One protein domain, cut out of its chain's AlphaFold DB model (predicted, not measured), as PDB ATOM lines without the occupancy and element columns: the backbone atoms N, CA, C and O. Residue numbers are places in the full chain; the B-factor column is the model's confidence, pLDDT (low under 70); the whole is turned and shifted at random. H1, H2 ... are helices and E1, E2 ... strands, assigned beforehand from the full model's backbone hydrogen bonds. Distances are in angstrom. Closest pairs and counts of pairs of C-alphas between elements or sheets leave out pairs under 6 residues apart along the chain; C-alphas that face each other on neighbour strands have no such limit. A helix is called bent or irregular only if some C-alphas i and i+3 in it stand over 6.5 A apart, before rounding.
ATOM      1  N   ILE A   2     -19.037  -3.232   1.707       73.19
ATOM      2  CA  ILE A   2     -19.544  -2.805   3.034       73.19
ATOM      3  C   ILE A   2     -20.886  -2.052   2.955       73.19
ATOM      4  O   ILE A   2     -21.810  -2.388   3.682       73.19
ATOM      5  N   ILE A   3     -21.039  -1.102   2.023       79.25
ATOM      6  CA  ILE A   3     -22.289  -0.326   1.859       79.25
ATOM      7  C   ILE A   3     -23.482  -1.232   1.510       79.25
ATOM      8  O   ILE A   3     -24.570  -1.059   2.049       79.25
ATOM      9  N   LYS A   4     -23.267  -2.234   0.644       80.31
ATOM     10  CA  LYS A   4     -24.310  -3.195   0.253       80.31
ATOM     11  C   LYS A   4     -24.716  -4.078   1.435       80.31
ATOM     12  O   LYS A   4     -25.900  -4.280   1.654       80.31
ATOM     13  N   PHE A   5     -23.745  -4.555   2.216       81.19
ATOM     14  CA  PHE A   5     -24.019  -5.348   3.415       81.19
ATOM     15  C   PHE A   5     -24.759  -4.534   4.486       81.19
ATOM     16  O   PHE A   5     -25.750  -5.001   5.031       81.19
ATOM     17  N   TYR A   6     -24.349  -3.284   4.722       88.12
ATOM     18  CA  TYR A   6     -25.053  -2.371   5.624       88.12
ATOM     19  C   TYR A   6     -26.513  -2.144   5.202       88.12
ATOM     20  O   TYR A   6     -27.409  -2.193   6.041       88.12
ATOM     21  N   ALA A   7     -26.766  -1.943   3.905       92.00
ATOM     22  CA  ALA A   7     -28.123  -1.785   3.387       92.00
ATOM     23  C   ALA A   7     -28.989  -3.035   3.622       92.00
ATOM     24  O   ALA A   7     -30.138  -2.897   4.036       92.00
ATOM     25  N   ILE A   8     -28.430  -4.235   3.422       91.94
ATOM     26  CA  ILE A   8     -29.119  -5.509   3.687       91.94
ATOM     27  C   ILE A   8     -29.432  -5.651   5.177       91.94
ATOM     28  O   ILE A   8     -30.580  -5.895   5.528       91.94
ATOM     29  N   MET A   9     -28.461  -5.405   6.064       92.62
ATOM     30  CA  MET A   9     -28.691  -5.469   7.514       92.62
ATOM     31  C   MET A   9     -29.765  -4.477   7.966       92.62
ATOM     32  O   MET A   9     -30.625  -4.822   8.771       92.62
ATOM     33  N   LYS A  10     -29.752  -3.251   7.427       95.62
ATOM     34  CA  LYS A  10     -30.800  -2.266   7.709       95.62
ATOM     35  C   LYS A  10     -32.166  -2.779   7.249       95.62
ATOM     36  O   LYS A  10     -33.115  -2.707   8.017       95.62
ATOM     37  N   ALA A  11     -32.254  -3.323   6.036       95.94
ATOM     38  CA  ALA A  11     -33.498  -3.867   5.500       95.94
ATOM     39  C   ALA A  11     -34.015  -5.062   6.318       95.94
ATOM     40  O   ALA A  11     -35.211  -5.125   6.589       95.94
ATOM     41  N   PHE A  12     -33.125  -5.957   6.763       95.25
ATOM     42  CA  PHE A  12     -33.455  -7.073   7.651       95.25
ATOM     43  C   PHE A  12     -34.079  -6.590   8.961       95.25
ATOM     44  O   PHE A  12     -35.184  -6.996   9.303       95.25
ATOM     45  N   TYR A  13     -33.412  -5.678   9.676       95.88
ATOM     46  CA  TYR A  13     -33.915  -5.197  10.964       95.88
ATOM     47  C   TYR A  13     -35.165  -4.326  10.832       95.88
ATOM     48  O   TYR A  13     -36.045  -4.406  11.682       95.88
ATOM     49  N   THR A  14     -35.282  -3.527   9.767       97.56
ATOM     50  CA  THR A  14     -36.532  -2.817   9.465       97.56
ATOM     51  C   THR A  14     -37.668  -3.808   9.240       97.56
ATOM     52  O   THR A  14     -38.754  -3.622   9.776       97.56
ATOM     53  N   PHE A  15     -37.419  -4.894   8.513       97.19
ATOM     54  CA  PHE A  15     -38.438  -5.905   8.280       97.19
ATOM     55  C   PHE A  15     -38.836  -6.656   9.558       97.19
ATOM     56  O   PHE A  15     -40.025  -6.818   9.816       97.19
ATOM     57  N   LEU A  16     -37.862  -7.028  10.390       95.56
ATOM     58  CA  LEU A  16     -38.106  -7.605  11.712       95.56
ATOM     59  C   LEU A  16     -38.993  -6.699  12.582       95.56
ATOM     60  O   LEU A  16     -39.857  -7.191  13.297       95.56
ATOM     61  N   GLN A  17     -38.801  -5.379  12.517       96.81
ATOM     62  CA  GLN A  17     -39.621  -4.411  13.256       96.81
ATOM     63  C   GLN A  17     -41.033  -4.255  12.684       96.81
ATOM     64  O   GLN A  17     -41.986  -4.101  13.443       96.81
ATOM     65  N   GLU A  18     -41.165  -4.247  11.359       97.12
ATOM     66  CA  GLU A  18     -42.446  -4.060  10.670       97.12
ATOM     67  C   GLU A  18     -43.352  -5.293  10.747       97.12
ATOM     68  O   GLU A  18     -44.568  -5.163  10.618       97.12
ATOM     69  N   SER A  19     -42.773  -6.487  10.883       96.56
ATOM     70  CA  SER A  19     -43.513  -7.753  10.829       96.56
ATOM     71  C   SER A  19     -42.865  -8.825  11.711       96.56
ATOM     72  O   SER A  19     -42.378  -9.838  11.199       96.56
ATOM     73  N   PRO A  20     -42.798  -8.592  13.034       95.62
ATOM     74  CA  PRO A  20     -42.115  -9.482  13.969       95.62
ATOM     75  C   PRO A  20     -42.705 -10.897  14.001       95.62
ATOM     76  O   PRO A  20     -41.978 -11.840  14.283       95.62
ATOM     77  N   GLU A  21     -43.985 -11.071  13.667       94.81
ATOM     78  CA  GLU A  21     -44.650 -12.374  13.594       94.81
ATOM     79  C   GLU A  21     -44.045 -13.301  12.532       94.81
ATOM     80  O   GLU A  21     -44.137 -14.514  12.644       94.81
ATOM     81  N   TRP A  22     -43.363 -12.752  11.524       95.69
ATOM     82  CA  TRP A  22     -42.677 -13.536  10.495       95.69
ATOM     83  C   TRP A  22     -41.272 -13.985  10.897       95.69
ATOM     84  O   TRP A  22     -40.521 -14.433  10.029       95.69
ATOM     85  N   PHE A  23     -40.901 -13.850  12.169       94.56
ATOM     86  CA  PHE A  23     -39.601 -14.243  12.699       94.56
ATOM     87  C   PHE A  23     -39.769 -15.035  13.991       94.56
ATOM     88  O   PHE A  23     -40.538 -14.664  14.879       94.56
ATOM     89  N   THR A  24     -39.024 -16.129  14.111       92.94
ATOM     90  CA  THR A  24     -39.076 -16.960  15.311       92.94
ATOM     91  C   THR A  24     -38.520 -16.239  16.536       92.94
ATOM     92  O   THR A  24     -37.488 -15.572  16.492       92.94
ATOM     93  N   THR A  25     -39.196 -16.420  17.667       88.44
ATOM     94  CA  THR A  25     -38.686 -16.062  19.004       88.44
ATOM     95  C   THR A  25     -38.617 -17.277  19.935       88.44
ATOM     96  O   THR A  25     -38.186 -17.157  21.082       88.44
ATOM     97  N   GLY A  26     -39.049 -18.447  19.449       89.12
ATOM     98  CA  GLY A  26     -39.136 -19.691  20.213       89.12
ATOM     99  C   GLY A  26     -37.852 -20.518  20.183       89.12
ATOM    100  O   GLY A  26     -36.910 -20.216  19.453       89.12
ATOM    101  N   CYS A  27     -37.817 -21.598  20.966       93.25
ATOM    102  CA  CYS A  27     -36.688 -22.522  20.987       93.25
ATOM    103  C   CYS A  27     -36.910 -23.675  19.990       93.25
ATOM    104  O   CYS A  27     -38.017 -24.218  19.930       93.25
ATOM    105  N   PRO A  28     -35.872 -24.147  19.267       94.94
ATOM    106  CA  PRO A  28     -35.989 -25.323  18.403       94.94
ATOM    107  C   PRO A  28     -36.556 -26.564  19.105       94.94
ATOM    108  O   PRO A  28     -37.223 -27.381  18.471       94.94
ATOM    109  N   ILE A  29     -36.328 -26.706  20.418       96.31
ATOM    110  CA  ILE A  29     -36.826 -27.849  21.195       96.31
ATOM    111  C   ILE A  29     -38.359 -27.900  21.242       96.31
ATOM    112  O   ILE A  29     -38.926 -28.990  21.207       96.31
ATOM    113  N   ASP A  30     -39.020 -26.740  21.218       95.31
ATOM    114  CA  ASP A  30     -40.482 -26.619  21.255       95.31
ATOM    115  C   ASP A  30     -41.121 -27.058  19.929       95.31
ATOM    116  O   ASP A  30     -42.309 -27.364  19.860       95.31
ATOM    117  N   LYS A  31     -40.319 -27.114  18.859       95.62
ATOM    118  CA  LYS A  31     -40.728 -27.525  17.511       95.62
ATOM    119  C   LYS A  31     -40.086 -28.846  17.089       95.62
ATOM    120  O   LYS A  31     -40.108 -29.185  15.904       95.62
ATOM    121  N   LYS A  32     -39.549 -29.625  18.039       95.69
ATOM    122  CA  LYS A  32     -38.845 -30.887  17.766       95.69
ATOM    123  C   LYS A  32     -39.646 -31.830  16.868       95.69
ATOM    124  O   LYS A  32     -39.102 -32.336  15.896       95.69
ATOM    125  N   GLU A  33     -40.935 -32.017  17.141       94.88
ATOM    126  CA  GLU A  33     -41.786 -32.910  16.341       94.88
ATOM    127  C   GLU A  33     -41.906 -32.482  14.872       94.88
ATOM    128  O   GLU A  33     -42.090 -33.322  13.997       94.88
ATOM    129  N   LEU A  34     -41.825 -31.181  14.581       95.44
ATOM    130  CA  LEU A  34     -41.873 -30.655  13.216       95.44
ATOM    131  C   LEU A  34     -40.512 -30.742  12.531       95.44
ATOM    132  O   LEU A  34     -40.449 -31.041  11.341       95.44
ATOM    133  N   ILE A  35     -39.434 -30.522  13.284       95.94
ATOM    134  CA  ILE A  35     -38.062 -30.720  12.808       95.94
ATOM    135  C   ILE A  35     -37.856 -32.192  12.426       95.94
ATOM    136  O   ILE A  35     -37.388 -32.474  11.328       95.94
ATOM    137  N   ASP A  36     -38.307 -33.120  13.274       95.88
ATOM    138  CA  ASP A  36     -38.201 -34.568  13.060       95.88
ATOM    139  C   ASP A  36     -39.062 -35.070  11.869       95.88
ATOM    140  O   ASP A  36     -38.908 -36.211  11.436       95.88
ATOM    141  N   LYS A  37     -39.954 -34.237  11.302       95.00
ATOM    142  CA  LYS A  37     -40.697 -34.530  10.053       95.00
ATOM    143  C   LYS A  37     -39.901 -34.222   8.778       95.00
ATOM    144  O   LYS A  37     -40.434 -34.391   7.678       95.00
ATOM    145  N   ASP A  38     -38.668 -33.733   8.891       94.56
ATOM    146  CA  ASP A  38     -37.793 -33.406   7.758       94.56
ATOM    147  C   ASP A  38     -38.446 -32.456   6.730       94.56
ATOM    148  O   ASP A  38     -38.214 -32.565   5.526       94.56
ATOM    149  N   ILE A  39     -39.281 -31.503   7.166       95.50
ATOM    150  CA  ILE A  39     -39.828 -30.463   6.263       95.50
ATOM    151  C   ILE A  39     -38.733 -29.520   5.735       95.50
ATOM    152  O   ILE A  39     -38.914 -28.832   4.721       95.50
ATOM    153  N   ARG A  40     -37.604 -29.487   6.448       96.44
ATOM    154  CA  ARG A  40     -36.369 -28.764   6.165       96.44
ATOM    155  C   ARG A  40     -35.191 -29.682   6.451       96.44
ATOM    156  O   ARG A  40     -35.242 -30.449   7.406       96.44
ATOM    157  N   MET A  41     -34.141 -29.607   5.638       95.81
ATOM    158  CA  MET A  41     -32.926 -30.394   5.855       95.81
ATOM    159  C   MET A  41     -31.675 -29.636   5.430       95.81
ATOM    160  O   MET A  41     -31.689 -28.906   4.439       95.81
ATOM    161  N   VAL A  42     -30.575 -29.892   6.135       96.31
ATOM    162  CA  VAL A  42     -29.232 -29.408   5.794       96.31
ATOM    163  C   VAL A  42     -28.288 -30.614   5.740       96.31
ATOM    164  O   VAL A  42     -27.825 -31.073   6.786       96.31
ATOM    165  N   PRO A  43     -28.044 -31.198   4.554       95.50
ATOM    166  CA  PRO A  43     -27.020 -32.229   4.391       95.50
ATOM    167  C   PRO A  43     -25.612 -31.691   4.711       95.50
ATOM    168  O   PRO A  43     -25.375 -30.483   4.721       95.50
ATOM    169  N   LYS A  44     -24.652 -32.591   4.969       94.06
ATOM    170  CA  LYS A  44     -23.245 -32.207   5.233       94.06
ATOM    171  C   LYS A  44     -22.520 -31.792   3.952       94.06
ATOM    172  O   LYS A  44     -21.495 -31.107   3.979       94.06
ATOM    173  N   GLU A  45     -23.034 -32.263   2.828       94.69
ATOM    174  CA  GLU A  45     -22.566 -31.990   1.491       94.69
ATOM    175  C   GLU A  45     -22.752 -30.516   1.132       94.69
ATOM    176  O   GLU A  45     -23.678 -29.830   1.563       94.69
ATOM    177  N   HIS A  46     -21.840 -30.040   0.296       95.31
ATOM    178  CA  HIS A  46     -21.885 -28.708  -0.276       95.31
ATOM    179  C   HIS A  46     -22.017 -28.837  -1.787       95.31
ATOM    180  O   HIS A  46     -21.653 -29.860  -2.372       95.31
ATOM    181  N   ASP A  47     -22.516 -27.794  -2.436       95.06
ATOM    182  CA  ASP A  47     -22.534 -27.777  -3.891       95.06
ATOM    183  C   ASP A  47     -21.127 -27.581  -4.490       95.06
ATOM    184  O   ASP A  47     -20.130 -27.396  -3.788       95.06
ATOM    185  N   LYS A  48     -21.040 -27.582  -5.825       94.75
ATOM    186  CA  LYS A  48     -19.773 -27.433  -6.562       94.75
ATOM    187  C   LYS A  48     -19.006 -26.127  -6.288       94.75
ATOM    188  O   LYS A  48     -17.827 -26.043  -6.606       94.75
ATOM    189  N   GLU A  49     -19.668 -25.103  -5.751       94.62
ATOM    190  CA  GLU A  49     -19.073 -23.806  -5.392       94.62
ATOM    191  C   GLU A  49     -18.811 -23.707  -3.875       94.62
ATOM    192  O   GLU A  49     -18.354 -22.680  -3.367       94.62
ATOM    193  N   GLY A  50     -19.051 -24.798  -3.142       94.69
ATOM    194  CA  GLY A  50     -18.845 -24.893  -1.709       94.69
ATOM    195  C   GLY A  50     -19.907 -24.162  -0.893       94.69
ATOM    196  O   GLY A  50     -19.604 -23.805   0.247       94.69
ATOM    197  N   ARG A  51     -21.099 -23.900  -1.453       97.25
ATOM    198  CA  ARG A  51     -22.251 -23.403  -0.685       97.25
ATOM    199  C   ARG A  51     -22.881 -24.559   0.092       97.25
ATOM    200  O   ARG A  51     -23.019 -25.643  -0.483       97.25
ATOM    201  N   PRO A  52     -23.285 -24.352   1.356       97.62
ATOM    202  CA  PRO A  52     -24.125 -25.325   2.035       97.62
ATOM    203  C   PRO A  52     -25.432 -25.511   1.255       97.62
ATOM    204  O   PRO A  52     -25.910 -24.589   0.581       97.62
ATOM    205  N   ILE A  53     -25.978 -26.720   1.323       97.94
ATOM    206  CA  ILE A  53     -27.241 -27.078   0.681       97.94
ATOM    207  C   ILE A  53     -28.344 -27.036   1.737       97.94
ATOM    208  O   ILE A  53     -28.184 -27.558   2.837       97.94
ATOM    209  N   TYR A  54     -29.471 -26.430   1.386       97.94
ATOM    210  CA  TYR A  54     -30.662 -26.340   2.213       97.94
ATOM    211  C   TYR A  54     -31.875 -26.836   1.432       97.94
ATOM    212  O   TYR A  54     -32.107 -26.407   0.305       97.94
ATOM    213  N   ILE A  55     -32.623 -27.782   1.993       97.50
ATOM    214  CA  ILE A  55     -33.675 -28.505   1.274       97.50
ATOM    215  C   ILE A  55     -35.040 -28.198   1.884       97.50
ATOM    216  O   ILE A  55     -35.242 -28.370   3.085       97.50
ATOM    217  N   PHE A  56     -35.990 -27.808   1.035       95.00
ATOM    218  CA  PHE A  56     -37.411 -27.653   1.332       95.00
ATOM    219  C   PHE A  56     -38.179 -28.850   0.791       95.00
ATOM    220  O   PHE A  56     -38.323 -28.978  -0.421       95.00
ATOM    221  N   LYS A  57     -38.712 -29.703   1.668       95.00
ATOM    222  CA  LYS A  57     -39.573 -30.821   1.257       95.00
ATOM    223  C   LYS A  57     -41.031 -30.423   1.389       95.00
ATOM    224  O   LYS A  57     -41.627 -30.564   2.457       95.00
ATOM    225  N   LEU A  58     -41.621 -29.912   0.309       92.94
ATOM    226  CA  LEU A  58     -42.996 -29.415   0.371       92.94
ATOM    227  C   LEU A  58     -44.021 -30.542   0.572       92.94
ATOM    228  O   LEU A  58     -45.068 -30.303   1.169       92.94
ATOM    229  N   GLY A  59     -43.706 -31.768   0.138       92.88
ATOM    230  CA  GLY A  59     -44.533 -32.959   0.367       92.88
ATOM    231  C   GLY A  59     -44.719 -33.343   1.838       92.88
ATOM    232  O   GLY A  59     -45.698 -34.006   2.172       92.88
ATOM    233  N   ASN A  60     -43.821 -32.899   2.722       95.12
ATOM    234  CA  ASN A  60     -43.889 -33.194   4.156       95.12
ATOM    235  C   ASN A  60     -44.723 -32.161   4.937       95.12
ATOM    236  O   ASN A  60     -44.937 -32.320   6.140       95.12
ATOM    237  N   LEU A  61     -45.193 -31.097   4.280       94.62
ATOM    238  CA  LEU A  61     -46.046 -30.087   4.899       94.62
ATOM    239  C   LEU A  61     -47.480 -30.614   5.022       94.62
ATOM    240  O   LEU A  61     -48.056 -31.102   4.051       94.62
ATOM    241  N   ASP A  62     -48.101 -30.453   6.193       93.38
ATOM    242  CA  ASP A  62     -49.528 -30.740   6.380       93.38
ATOM    243  C   ASP A  62     -50.269 -29.509   6.913       93.38
ATOM    244  O   ASP A  62     -50.345 -29.294   8.123       93.38
ATOM    245  N   PRO A  63     -50.913 -28.728   6.030       92.31
ATOM    246  CA  PRO A  63     -51.629 -27.522   6.428       92.31
ATOM    247  C   PRO A  63     -52.867 -27.746   7.307       92.31
ATOM    248  O   PRO A  63     -53.550 -26.778   7.637       92.31
ATOM    249  N   ARG A  64     -53.239 -28.991   7.626       92.25
ATOM    250  CA  ARG A  64     -54.273 -29.275   8.639       92.25
ATOM    251  C   ARG A  64     -53.738 -29.217  10.061       92.25
ATOM    252  O   ARG A  64     -54.519 -28.992  10.974       92.25
ATOM    253  N   THR A  65     -52.456 -29.524  10.229       93.94
ATOM    254  CA  THR A  65     -51.814 -29.687  11.540       93.94
ATOM    255  C   THR A  65     -50.684 -28.694  11.765       93.94
ATOM    256  O   THR A  65     -50.192 -28.602  12.879       93.94
ATOM    257  N   MET A  66     -50.292 -27.969  10.719       95.69
ATOM    258  CA  MET A  66     -49.279 -26.927  10.753       95.69
ATOM    259  C   MET A  66     -49.913 -25.579  10.418       95.69
ATOM    260  O   MET A  66     -50.802 -25.502   9.560       95.69
ATOM    261  N   ASP A  67     -49.398 -24.527  11.035       95.50
ATOM    262  CA  ASP A  67     -49.575 -23.144  10.612       95.50
ATOM    263  C   ASP A  67     -48.323 -22.614   9.885       95.50
ATOM    264  O   ASP A  67     -47.193 -23.013  10.167       95.50
ATOM    265  N   LEU A  68     -48.504 -21.722   8.907       95.31
ATOM    266  CA  LEU A  68     -47.363 -21.188   8.157       95.31
ATOM    267  C   LEU A  68     -46.428 -20.382   9.066       95.31
ATOM    268  O   LEU A  68     -45.213 -20.560   8.994       95.31
ATOM    269  N   ILE A  69     -47.000 -19.493   9.876       95.56
ATOM    270  CA  ILE A  69     -46.283 -18.499  10.671       95.56
ATOM    271  C   ILE A  69     -45.835 -19.105  11.992       95.56
ATOM    272  O   ILE A  69     -44.692 -18.921  12.382       95.56
ATOM    273  N   GLU A  70     -46.687 -19.893  12.641       95.50
ATOM    274  CA  GLU A  70     -46.356 -20.443  13.956       95.50
ATOM    275  C   GLU A  70     -45.499 -21.711  13.883       95.50
ATOM    276  O   GLU A  70     -44.811 -22.029  14.853       95.50
ATOM    277  N   ASP A  71     -45.509 -22.449  12.765       95.81
ATOM    278  CA  ASP A  71     -44.814 -23.741  12.657       95.81
ATOM    279  C   ASP A  71     -43.749 -23.773  11.560       95.81
ATOM    280  O   ASP A  71     -42.595 -24.109  11.826       95.81
ATOM    281  N   VAL A  72     -44.106 -23.433  10.321       95.62
ATOM    282  CA  VAL A  72     -43.204 -23.636   9.174       95.62
ATOM    283  C   VAL A  72     -42.095 -22.585   9.120       95.62
ATOM    284  O   VAL A  72     -40.937 -22.941   8.894       95.62
ATOM    285  N   VAL A  73     -42.431 -21.308   9.314       95.81
ATOM    286  CA  VAL A  73     -41.461 -20.201   9.332       95.81
ATOM    287  C   VAL A  73     -40.438 -20.365  10.469       95.81
ATOM    288  O   VAL A  73     -39.248 -20.268  10.178       95.81
ATOM    289  N   PRO A  74     -40.823 -20.724  11.709       96.62
ATOM    290  CA  PRO A  74     -39.870 -20.959  12.784       96.62
ATOM    291  C   PRO A  74     -38.882 -22.081  12.517       96.62
ATOM    292  O   PRO A  74     -37.693 -21.924  12.779       96.62
ATOM    293  N   VAL A  75     -39.348 -23.198  11.948       96.88
ATOM    294  CA  VAL A  75     -38.437 -24.276  11.545       96.88
ATOM    295  C   VAL A  75     -37.444 -23.764  10.501       96.88
ATOM    296  O   VAL A  75     -36.259 -24.066  10.601       96.88
ATOM    297  N   ASP A  76     -37.895 -22.953   9.542       95.69
ATOM    298  CA  ASP A  76     -37.019 -22.328   8.548       95.69
ATOM    299  C   ASP A  76     -35.945 -21.435   9.190       95.69
ATOM    300  O   ASP A  76     -34.762 -21.568   8.872       95.69
ATOM    301  N   ASP A  77     -36.348 -20.581  10.134       95.44
ATOM    302  CA  ASP A  77     -35.442 -19.706  10.880       95.44
ATOM    303  C   ASP A  77     -34.387 -20.504  11.650       95.44
ATOM    304  O   ASP A  77     -33.207 -20.191  11.534       95.44
ATOM    305  N   PHE A  78     -34.752 -21.583  12.353       96.69
ATOM    306  CA  PHE A  78     -33.780 -22.379  13.115       96.69
ATOM    307  C   PHE A  78     -32.662 -22.954  12.238       96.69
ATOM    308  O   PHE A  78     -31.486 -22.912  12.611       96.69
ATOM    309  N   PHE A  79     -33.008 -23.483  11.061       96.25
ATOM    310  CA  PHE A  79     -32.011 -24.011  10.131       96.25
ATOM    311  C   PHE A  79     -31.162 -22.896   9.514       96.25
ATOM    312  O   PHE A  79     -29.943 -23.046   9.401       96.25
ATOM    313  N   LEU A  80     -31.778 -21.777   9.128       94.69
ATOM    314  CA  LEU A  80     -31.064 -20.649   8.535       94.69
ATOM    315  C   LEU A  80     -30.140 -19.961   9.546       94.69
ATOM    316  O   LEU A  80     -29.002 -19.648   9.205       94.69
ATOM    317  N   GLU A  81     -30.575 -19.780  10.789       93.75
ATOM    318  CA  GLU A  81     -29.748 -19.264  11.881       93.75
ATOM    319  C   GLU A  81     -28.546 -20.166  12.148       93.75
ATOM    320  O   GLU A  81     -27.416 -19.675  12.199       93.75
ATOM    321  N   ALA A  82     -28.755 -21.484  12.226       94.56
ATOM    322  CA  ALA A  82     -27.668 -22.447  12.377       94.56
ATOM    323  C   ALA A  82     -26.656 -22.358  11.218       94.56
ATOM    324  O   ALA A  82     -25.447 -22.331  11.447       94.56
ATOM    325  N   LEU A  83     -27.138 -22.240   9.976       95.31
ATOM    326  CA  LEU A  83     -26.307 -22.050   8.782       95.31
ATOM    327  C   LEU A  83     -25.551 -20.710   8.765       95.31
ATOM    328  O   LEU A  83     -24.520 -20.590   8.099       95.31
ATOM    329  N   MET A  84     -26.054 -19.692   9.464       92.81
ATOM    330  CA  MET A  84     -25.426 -18.374   9.554       92.81
ATOM    331  C   MET A  84     -24.304 -18.301  10.600       92.81
ATOM    332  O   MET A  84     -23.453 -17.415  10.485       92.81
ATOM    333  N   MET A  85     -24.243 -19.225  11.568       92.56
ATOM    334  CA  MET A  85     -23.335 -19.140  12.726       92.56
ATOM    335  C   MET A  85     -21.840 -19.058  12.371       92.56
ATOM    336  O   MET A  85     -21.088 -18.354  13.041       92.56
ATOM    337  N   ASP A  86     -21.386 -19.739  11.315       89.94
ATOM    338  CA  ASP A  86     -19.970 -19.755  10.898       89.94
ATOM    339  C   ASP A  86     -19.629 -18.697   9.814       89.94
ATOM    340  O   ASP A  86     -18.495 -18.581   9.312       89.94
ATOM    341  N   GLY A  87     -20.637 -17.916   9.411       90.50
ATOM    342  CA  GLY A  87     -20.567 -16.917   8.349       90.50
ATOM    343  C   GLY A  87     -20.320 -17.484   6.944       90.50
ATOM    344  O   GLY A  87     -20.035 -16.710   6.027       90.50
ATOM    345  N   CYS A  88     -20.391 -18.801   6.736       92.69
ATOM    346  CA  CYS A  88     -20.193 -19.434   5.433       92.69
ATOM    347  C   CYS A  88     -21.216 -18.915   4.421       92.69
ATOM    348  O   CYS A  88     -20.828 -18.440   3.352       92.69
ATOM    349  N   VAL A  89     -22.500 -18.878   4.787       95.06
ATOM    350  CA  VAL A  89     -23.582 -18.375   3.919       95.06
ATOM    351  C   VAL A  89     -23.462 -16.882   3.596       95.06
ATOM    352  O   VAL A  89     -23.773 -16.461   2.480       95.06
ATOM    353  N   ALA A  90     -22.910 -16.074   4.506       92.56
ATOM    354  CA  ALA A  90     -22.629 -14.659   4.255       92.56
ATOM    355  C   ALA A  90     -21.452 -14.452   3.277       92.56
ATOM    356  O   ALA A  90     -21.365 -13.419   2.611       92.56
ATOM    357  N   ARG A  91     -20.537 -15.429   3.154       93.25
ATOM    358  CA  ARG A  91     -19.365 -15.366   2.252       93.25
ATOM    359  C   ARG A  91     -19.567 -16.081   0.917       93.25
ATOM    360  O   ARG A  91     -19.060 -15.616  -0.110       93.25
ATOM    361  N   LYS A  92     -20.255 -17.220   0.926       95.06
ATOM    362  CA  LYS A  92     -20.422 -18.113  -0.228       95.06
ATOM    363  C   LYS A  92     -21.842 -18.117  -0.790       95.06
ATOM    364  O   LYS A  92     -21.986 -18.374  -1.976       95.06
ATOM    365  N   GLY A  93     -22.847 -17.770   0.010       95.88
ATOM    366  CA  GLY A  93     -24.257 -17.911  -0.351       95.88
ATOM    367  C   GLY A  93     -24.836 -19.256   0.082       95.88
ATOM    368  O   GLY A  93     -24.192 -20.011   0.811       95.88
ATOM    369  N   LEU A  94     -26.051 -19.545  -0.377       97.50
ATOM    370  CA  LEU A  94     -26.825 -20.728  -0.014       97.50
ATOM    371  C   LEU A  94     -27.400 -21.400  -1.267       97.50
ATOM    372  O   LEU A  94     -27.980 -20.731  -2.124       97.50
ATOM    373  N   CYS A  95     -27.246 -22.718  -1.380       97.81
ATOM    374  CA  CYS A  95     -27.921 -23.511  -2.404       97.81
ATOM    375  C   CYS A  95     -29.235 -24.038  -1.826       97.81
ATOM    376  O   CYS A  95     -29.215 -24.746  -0.824       97.81
ATOM    377  N   VAL A  96     -30.369 -23.690  -2.431       97.75
ATOM    378  CA  VAL A  96     -31.698 -24.085  -1.958       97.75
ATOM    379  C   VAL A  96     -32.322 -25.067  -2.938       97.75
ATOM    380  O   VAL A  96     -32.521 -24.739  -4.107       97.75
ATOM    381  N   ILE A  97     -32.664 -26.260  -2.463       97.12
ATOM    382  CA  ILE A  97     -33.393 -27.271  -3.230       97.12
ATOM    383  C   ILE A  97     -34.842 -27.276  -2.755       97.12
ATOM    384  O   ILE A  97     -35.119 -27.555  -1.594       97.12
ATOM    385  N   VAL A  98     -35.770 -26.992  -3.658       95.69
ATOM    386  CA  VAL A  98     -37.208 -27.075  -3.426       95.69
ATOM    387  C   VAL A  98     -37.706 -28.388  -4.015       95.69
ATOM    388  O   VAL A  98     -37.880 -28.515  -5.225       95.69
ATOM    389  N   ASP A  99     -37.893 -29.379  -3.151       94.31
ATOM    390  CA  ASP A  99     -38.478 -30.667  -3.498       94.31
ATOM    391  C   ASP A  99     -40.003 -30.572  -3.434       94.31
ATOM    392  O   ASP A  99     -40.597 -30.409  -2.360       94.31
ATOM    393  N   ILE A 100     -40.631 -30.654  -4.607       92.31
ATOM    394  CA  ILE A 100     -42.085 -30.563  -4.759       92.31
ATOM    395  C   ILE A 100     -42.751 -31.927  -4.967       92.31
ATOM    396  O   ILE A 100     -43.941 -31.991  -5.286       92.31
ATOM    397  N   ALA A 101     -42.029 -33.027  -4.717       89.94
ATOM    398  CA  ALA A 101     -42.628 -34.354  -4.670       89.94
ATOM    399  C   ALA A 101     -43.792 -34.377  -3.671       89.94
ATOM    400  O   ALA A 101     -43.668 -33.910  -2.538       89.94
ATOM    401  N   ASN A 102     -44.925 -34.949  -4.086       88.19
ATOM    402  CA  ASN A 102     -46.140 -35.058  -3.271       88.19
ATOM    403  C   ASN A 102     -46.659 -33.712  -2.730       88.19
ATOM    404  O   ASN A 102     -47.280 -33.687  -1.668       88.19
ATOM    405  N   PHE A 103     -46.419 -32.601  -3.443       86.62
ATOM    406  CA  PHE A 103     -46.884 -31.277  -3.031       86.62
ATOM    407  C   PHE A 103     -48.394 -31.285  -2.712       86.62
ATOM    408  O   PHE A 103     -49.218 -31.504  -3.610       86.62
ATOM    409  N   PRO A 104     -48.802 -31.051  -1.451       84.00
ATOM    410  CA  PRO A 104     -50.205 -31.107  -1.086       84.00
ATOM    411  C   PRO A 104     -50.916 -29.870  -1.628       84.00
ATOM    412  O   PRO A 104     -50.625 -28.757  -1.203       84.00
ATOM    413  N   TRP A 105     -51.946 -30.047  -2.461       86.12
ATOM    414  CA  TRP A 105     -52.789 -28.945  -2.962       86.12
ATOM    415  C   TRP A 105     -53.306 -28.007  -1.865       86.12
ATOM    416  O   TRP A 105     -53.549 -26.831  -2.100       86.12
ATOM    417  N   ARG A 106     -53.462 -28.505  -0.634       88.31
ATOM    418  CA  ARG A 106     -53.898 -27.697   0.511       88.31
ATOM    419  C   ARG A 106     -52.863 -26.664   0.949       88.31
ATOM    420  O   ARG A 106     -53.259 -25.685   1.568       88.31
ATOM    421  N   VAL A 107     -51.581 -26.848   0.624       88.38
ATOM    422  CA  VAL A 107     -50.518 -25.857   0.876       88.38
ATOM    423  C   VAL A 107     -50.784 -24.584   0.075       88.38
ATOM    424  O   VAL A 107     -50.436 -23.500   0.530       88.38
ATOM    425  N   MET A 108     -51.513 -24.672  -1.044       88.25
ATOM    426  CA  MET A 108     -51.919 -23.506  -1.836       88.25
ATOM    427  C   MET A 108     -52.688 -22.459  -1.019       88.25
ATOM    428  O   MET A 108     -52.617 -21.280  -1.348       88.25
ATOM    429  N   LYS A 109     -53.371 -22.841   0.076       91.06
ATOM    430  CA  LYS A 109     -54.056 -21.870   0.951       91.06
ATOM    431  C   LYS A 109     -53.091 -20.878   1.612       91.06
ATOM    432  O   LYS A 109     -53.504 -19.791   1.997       91.06
ATOM    433  N   TRP A 110     -51.822 -21.257   1.763       94.19
ATOM    434  CA  TRP A 110     -50.770 -20.397   2.294       94.19
ATOM    435  C   TRP A 110     -50.185 -19.456   1.240       94.19
ATOM    436  O   TRP A 110     -49.508 -18.504   1.613       94.19
ATOM    437  N   LEU A 111     -50.458 -19.667  -0.051       91.31
ATOM    438  CA  LEU A 111     -49.938 -18.854  -1.155       91.31
ATOM    439  C   LEU A 111     -50.804 -17.612  -1.417       91.31
ATOM    440  O   LEU A 111     -51.142 -17.290  -2.555       91.31
ATOM    441  N   THR A 112     -51.188 -16.905  -0.353       95.62
ATOM    442  CA  THR A 112     -51.850 -15.604  -0.489       95.62
ATOM    443  C   THR A 112     -50.847 -14.566  -1.012       95.62
ATOM    444  O   THR A 112     -49.649 -14.686  -0.737       95.62
ATOM    445  N   PRO A 113     -51.286 -13.511  -1.725       96.44
ATOM    446  CA  PRO A 113     -50.378 -12.462  -2.195       96.44
ATOM    447  C   PRO A 113     -49.540 -11.838  -1.071       96.44
ATOM    448  O   PRO A 113     -48.360 -11.560  -1.266       96.44
ATOM    449  N   HIS A 114     -50.137 -11.675   0.115       95.88
ATOM    450  CA  HIS A 114     -49.433 -11.199   1.301       95.88
ATOM    451  C   HIS A 114     -48.313 -12.162   1.709       95.88
ATOM    452  O   HIS A 114     -47.157 -11.755   1.766       95.88
ATOM    453  N   ASN A 115     -48.614 -13.448   1.901       96.31
ATOM    454  CA  ASN A 115     -47.616 -14.429   2.331       96.31
ATOM    455  C   ASN A 115     -46.473 -14.578   1.320       96.31
ATOM    456  O   ASN A 115     -45.311 -14.678   1.707       96.31
ATOM    457  N   ILE A 116     -46.782 -14.542   0.020       95.75
ATOM    458  CA  ILE A 116     -45.766 -14.561  -1.037       95.75
ATOM    459  C   ILE A 116     -44.855 -13.335  -0.919       95.75
ATOM    460  O   ILE A 116     -43.633 -13.484  -0.928       95.75
ATOM    461  N   ALA A 117     -45.427 -12.135  -0.771       96.62
ATOM    462  CA  ALA A 117     -44.650 -10.907  -0.618       96.62
ATOM    463  C   ALA A 117     -43.731 -10.962   0.612       96.62
ATOM    464  O   ALA A 117     -42.577 -10.544   0.535       96.62
ATOM    465  N   MET A 118     -44.208 -11.538   1.715       97.25
ATOM    466  CA  MET A 118     -43.437 -11.701   2.947       97.25
ATOM    467  C   MET A 118     -42.290 -12.700   2.788       97.25
ATOM    468  O   MET A 118     -41.153 -12.373   3.126       97.25
ATOM    469  N   CYS A 119     -42.533 -13.867   2.185       94.81
ATOM    470  CA  CYS A 119     -41.480 -14.832   1.858       94.81
ATOM    471  C   CYS A 119     -40.409 -14.228   0.936       94.81
ATOM    472  O   CYS A 119     -39.213 -14.389   1.180       94.81
ATOM    473  N   VAL A 120     -40.819 -13.490  -0.101       95.56
ATOM    474  CA  VAL A 120     -39.885 -12.794  -1.000       95.56
ATOM    475  C   VAL A 120     -39.090 -11.734  -0.236       95.56
ATOM    476  O   VAL A 120     -37.870 -11.672  -0.374       95.56
ATOM    477  N   LYS A 121     -39.743 -10.939   0.619       96.06
ATOM    478  CA  LYS A 121     -39.069  -9.943   1.462       96.06
ATOM    479  C   LYS A 121     -38.053 -10.603   2.398       96.06
ATOM    480  O   LYS A 121     -36.944 -10.087   2.512       96.06
ATOM    481  N   ARG A 122     -38.356 -11.771   2.981       94.44
ATOM    482  CA  ARG A 122     -37.399 -12.570   3.779       94.44
ATOM    483  C   ARG A 122     -36.166 -12.938   2.951       94.44
ATOM    484  O   ARG A 122     -35.056 -12.582   3.333       94.44
ATOM    485  N   ILE A 123     -36.358 -13.541   1.775       93.94
ATOM    486  CA  ILE A 123     -35.259 -13.940   0.873       93.94
ATOM    487  C   ILE A 123     -34.387 -12.738   0.473       93.94
ATOM    488  O   ILE A 123     -33.166 -12.848   0.421       93.94
ATOM    489  N   LEU A 124     -34.988 -11.581   0.195       93.06
ATOM    490  CA  LEU A 124     -34.251 -10.399  -0.268       93.06
ATOM    491  C   LEU A 124     -33.520  -9.640   0.847       93.06
ATOM    492  O   LEU A 124     -32.589  -8.887   0.555       93.06
ATOM    493  N   THR A 125     -33.954  -9.788   2.098       94.12
ATOM    494  CA  THR A 125     -33.422  -9.014   3.231       94.12
ATOM    495  C   THR A 125     -32.511  -9.821   4.145       94.12
ATOM    496  O   THR A 125     -31.712  -9.221   4.856       94.12
ATOM    497  N   MET A 126     -32.567 -11.153   4.117       93.06
ATOM    498  CA  MET A 126     -31.655 -11.982   4.900       93.06
ATOM    499  C   MET A 126     -30.181 -11.730   4.532       93.06
ATOM    500  O   MET A 126     -29.860 -11.535   3.356       93.06
ATOM    501  N   PRO A 127     -29.252 -11.773   5.509       92.12
ATOM    502  CA  PRO A 127     -27.829 -11.491   5.303       92.12
ATOM    503  C   PRO A 127     -27.073 -12.660   4.643       92.12
ATOM    504  O   PRO A 127     -25.977 -13.045   5.053       92.12
ATOM    505  N   ILE A 128     -27.650 -13.217   3.581       93.44
ATOM    506  CA  ILE A 128     -27.087 -14.278   2.752       93.44
ATOM    507  C   ILE A 128     -26.561 -13.643   1.463       93.44
ATOM    508  O   ILE A 128     -27.220 -12.806   0.847       93.44
ATOM    509  N   LYS A 129     -25.342 -14.013   1.046       92.00
ATOM    510  CA  LYS A 129     -24.676 -13.374  -0.104       92.00
ATOM    511  C   LYS A 129     -25.476 -13.500  -1.398       92.00
ATOM    512  O   LYS A 129     -25.571 -12.542  -2.164       92.00
ATOM    513  N   GLU A 130     -25.960 -14.708  -1.650       93.00
ATOM    514  CA  GLU A 130     -26.759 -15.082  -2.808       93.00
ATOM    515  C   GLU A 130     -27.507 -16.381  -2.507       93.00
ATOM    516  O   GLU A 130     -26.998 -17.241  -1.782       93.00
ATOM    517  N   TYR A 131     -28.687 -16.530  -3.099       95.12
ATOM    518  CA  TYR A 131     -29.431 -17.783  -3.112       95.12
ATOM    519  C   TYR A 131     -29.357 -18.403  -4.503       95.12
ATOM    520  O   TYR A 131     -29.599 -17.721  -5.502       95.12
ATOM    521  N   ARG A 132     -29.085 -19.706  -4.573       96.56
ATOM    522  CA  ARG A 132     -29.228 -20.498  -5.796       96.56
ATOM    523  C   ARG A 132     -30.361 -21.498  -5.625       96.56
ATOM    524  O   ARG A 132     -30.180 -22.506  -4.951       96.56
ATOM    525  N   PHE A 133     -31.511 -21.212  -6.226       95.31
ATOM    526  CA  PHE A 133     -32.691 -22.066  -6.128       95.31
ATOM    527  C   PHE A 133     -32.711 -23.142  -7.217       95.31
ATOM    528  O   PHE A 133     -32.450 -22.869  -8.389       95.31
ATOM    529  N   HIS A 134     -33.082 -24.356  -6.824       93.75
ATOM    530  CA  HIS A 134     -33.319 -25.499  -7.697       93.75
ATOM    531  C   HIS A 134     -34.650 -26.144  -7.321       93.75
ATOM    532  O   HIS A 134     -34.803 -26.596  -6.195       93.75
ATOM    533  N   VAL A 135     -35.603 -26.212  -8.249       93.69
ATOM    534  CA  VAL A 135     -36.865 -26.941  -8.043       93.69
ATOM    535  C   VAL A 135     -36.725 -28.340  -8.642       93.69
ATOM    536  O   VAL A 135     -36.246 -28.474  -9.769       93.69
ATOM    537  N   VAL A 136     -37.101 -29.376  -7.893       92.38
ATOM    538  CA  VAL A 136     -36.978 -30.789  -8.297       92.38
ATOM    539  C   VAL A 136     -38.278 -31.554  -8.054       92.38
ATOM    540  O   VAL A 136     -39.101 -31.133  -7.246       92.38
ATOM    541  N   ASN A 137     -38.443 -32.699  -8.726       85.31
ATOM    542  CA  ASN A 137     -39.643 -33.547  -8.659       85.31
ATOM    543  C   ASN A 137     -40.940 -32.842  -9.087       85.31
ATOM    544  O   ASN A 137     -42.019 -33.135  -8.572       85.31
TER     545      ASN A 137
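AT A GLANCE: This is residues 2 to 137 of the 153 residues of the protein "CRAL-TRIO domain-containing protein" of Callosobruchus maculatus (UniProt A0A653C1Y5). A small wall of three parallel strands has H3 running past one of its faces through the middle of the domain; H6 lies on that same side but farther from the sheet, and H1 packs on H6 from beyond it. H2 packs on H3, while the short helices H4 and H5 lie toward opposite ends of the strands. The printed part has 136 residues, with six named helices and three named strands in the order H1 H2 E1 H3 H4 E2 H5 H6 E3. The sheet order is E1 E2 E3, parallel throughout, and the class is mixed, helices and strands. The whole is compact, with a radius of gyration of the C-alphas of 14.8 A and spans of 44 by 37 by 30 A.

IN THESE COORDINATES: H1, residues 2 to 18, begins at C-alpha 2 (-19.544, -2.805, 3.034) and is 24.2 A long. H2 is residues 28 to 35, and E1 is residues 53 to 57, 12.9 A. H3, residues 68 to 84, is 22.2 A long and has a kink of 26 degrees near residue 75. H2 is irregular, with C-alphas 30 and 33 8.1 A apart; H3 is only just irregular, with C-alphas 70 and 73 6.7 A apart. H4 is residues 88 to 92, E2 residues 94 to 99, 15.7 A, and H5 residues 105 to 110. H6, residues 113 to 125, is 18.1 A long. E3, residues 131 to 136, is 15.9 A long and ends at C-alpha 136 (-36.978, -30.789, -8.297).

HOW THE PARTS SIT: E1 and E2 are parallel at 23 degrees, with N 54 and O 95 2.8 A apart, within hydrogen-bond range. E2 and E3 are parallel at 20 degrees, with N 98 and O 134 2.7 A apart, also within range. Residues 40 to 41 pair antiparallel with residues 55 to 56 of E1. H3 only grazes the sheet, with residues 76 to 84. H4 only just grazes it, with 5 pairs of C-alphas within 10 A. Two strand-helix-strand units, parallel neighbour strands with helices between, have right-handed crossovers: E1, H3 H4, E2 and E2, H5 H6, E3. H2 touches residues 71 to 78 of H3, closest at the C-alphas of Pro 28 and Phe 78, 6.4 A; at 71 degrees they are only just about perpendicular. Residues 8 to 15 of H1 touch residues 121 to 125 of H6, closest at the C-alphas of Phe 12 and Thr 125, 4.8 A. H1 and H6 run opposite ways at a shallow tilt of 34 degrees, only just short of steep. H3 and H6 are apart. H5 is close to H3 but not clearly touching, the closest C-alphas being those of Leu 68 and Trp 110, 6.8 A. In H1, H4 and H6 every O i to N i+4 pair is within hydrogen-bond range; H2 has 2 of 4, H3 11 of 13, and H5 0 of 2 but 3 of 3 O i to N i+3 pairs.

THE WHOLE: The two C-alphas farthest apart, those of Ile 2 and Arg 64, are 44.0 A apart. The printed part has no cut. The link from H2 to E1, 17 residues, is long. Mean pLDDT of the printed part is 93.8, and no printed residue is under 70.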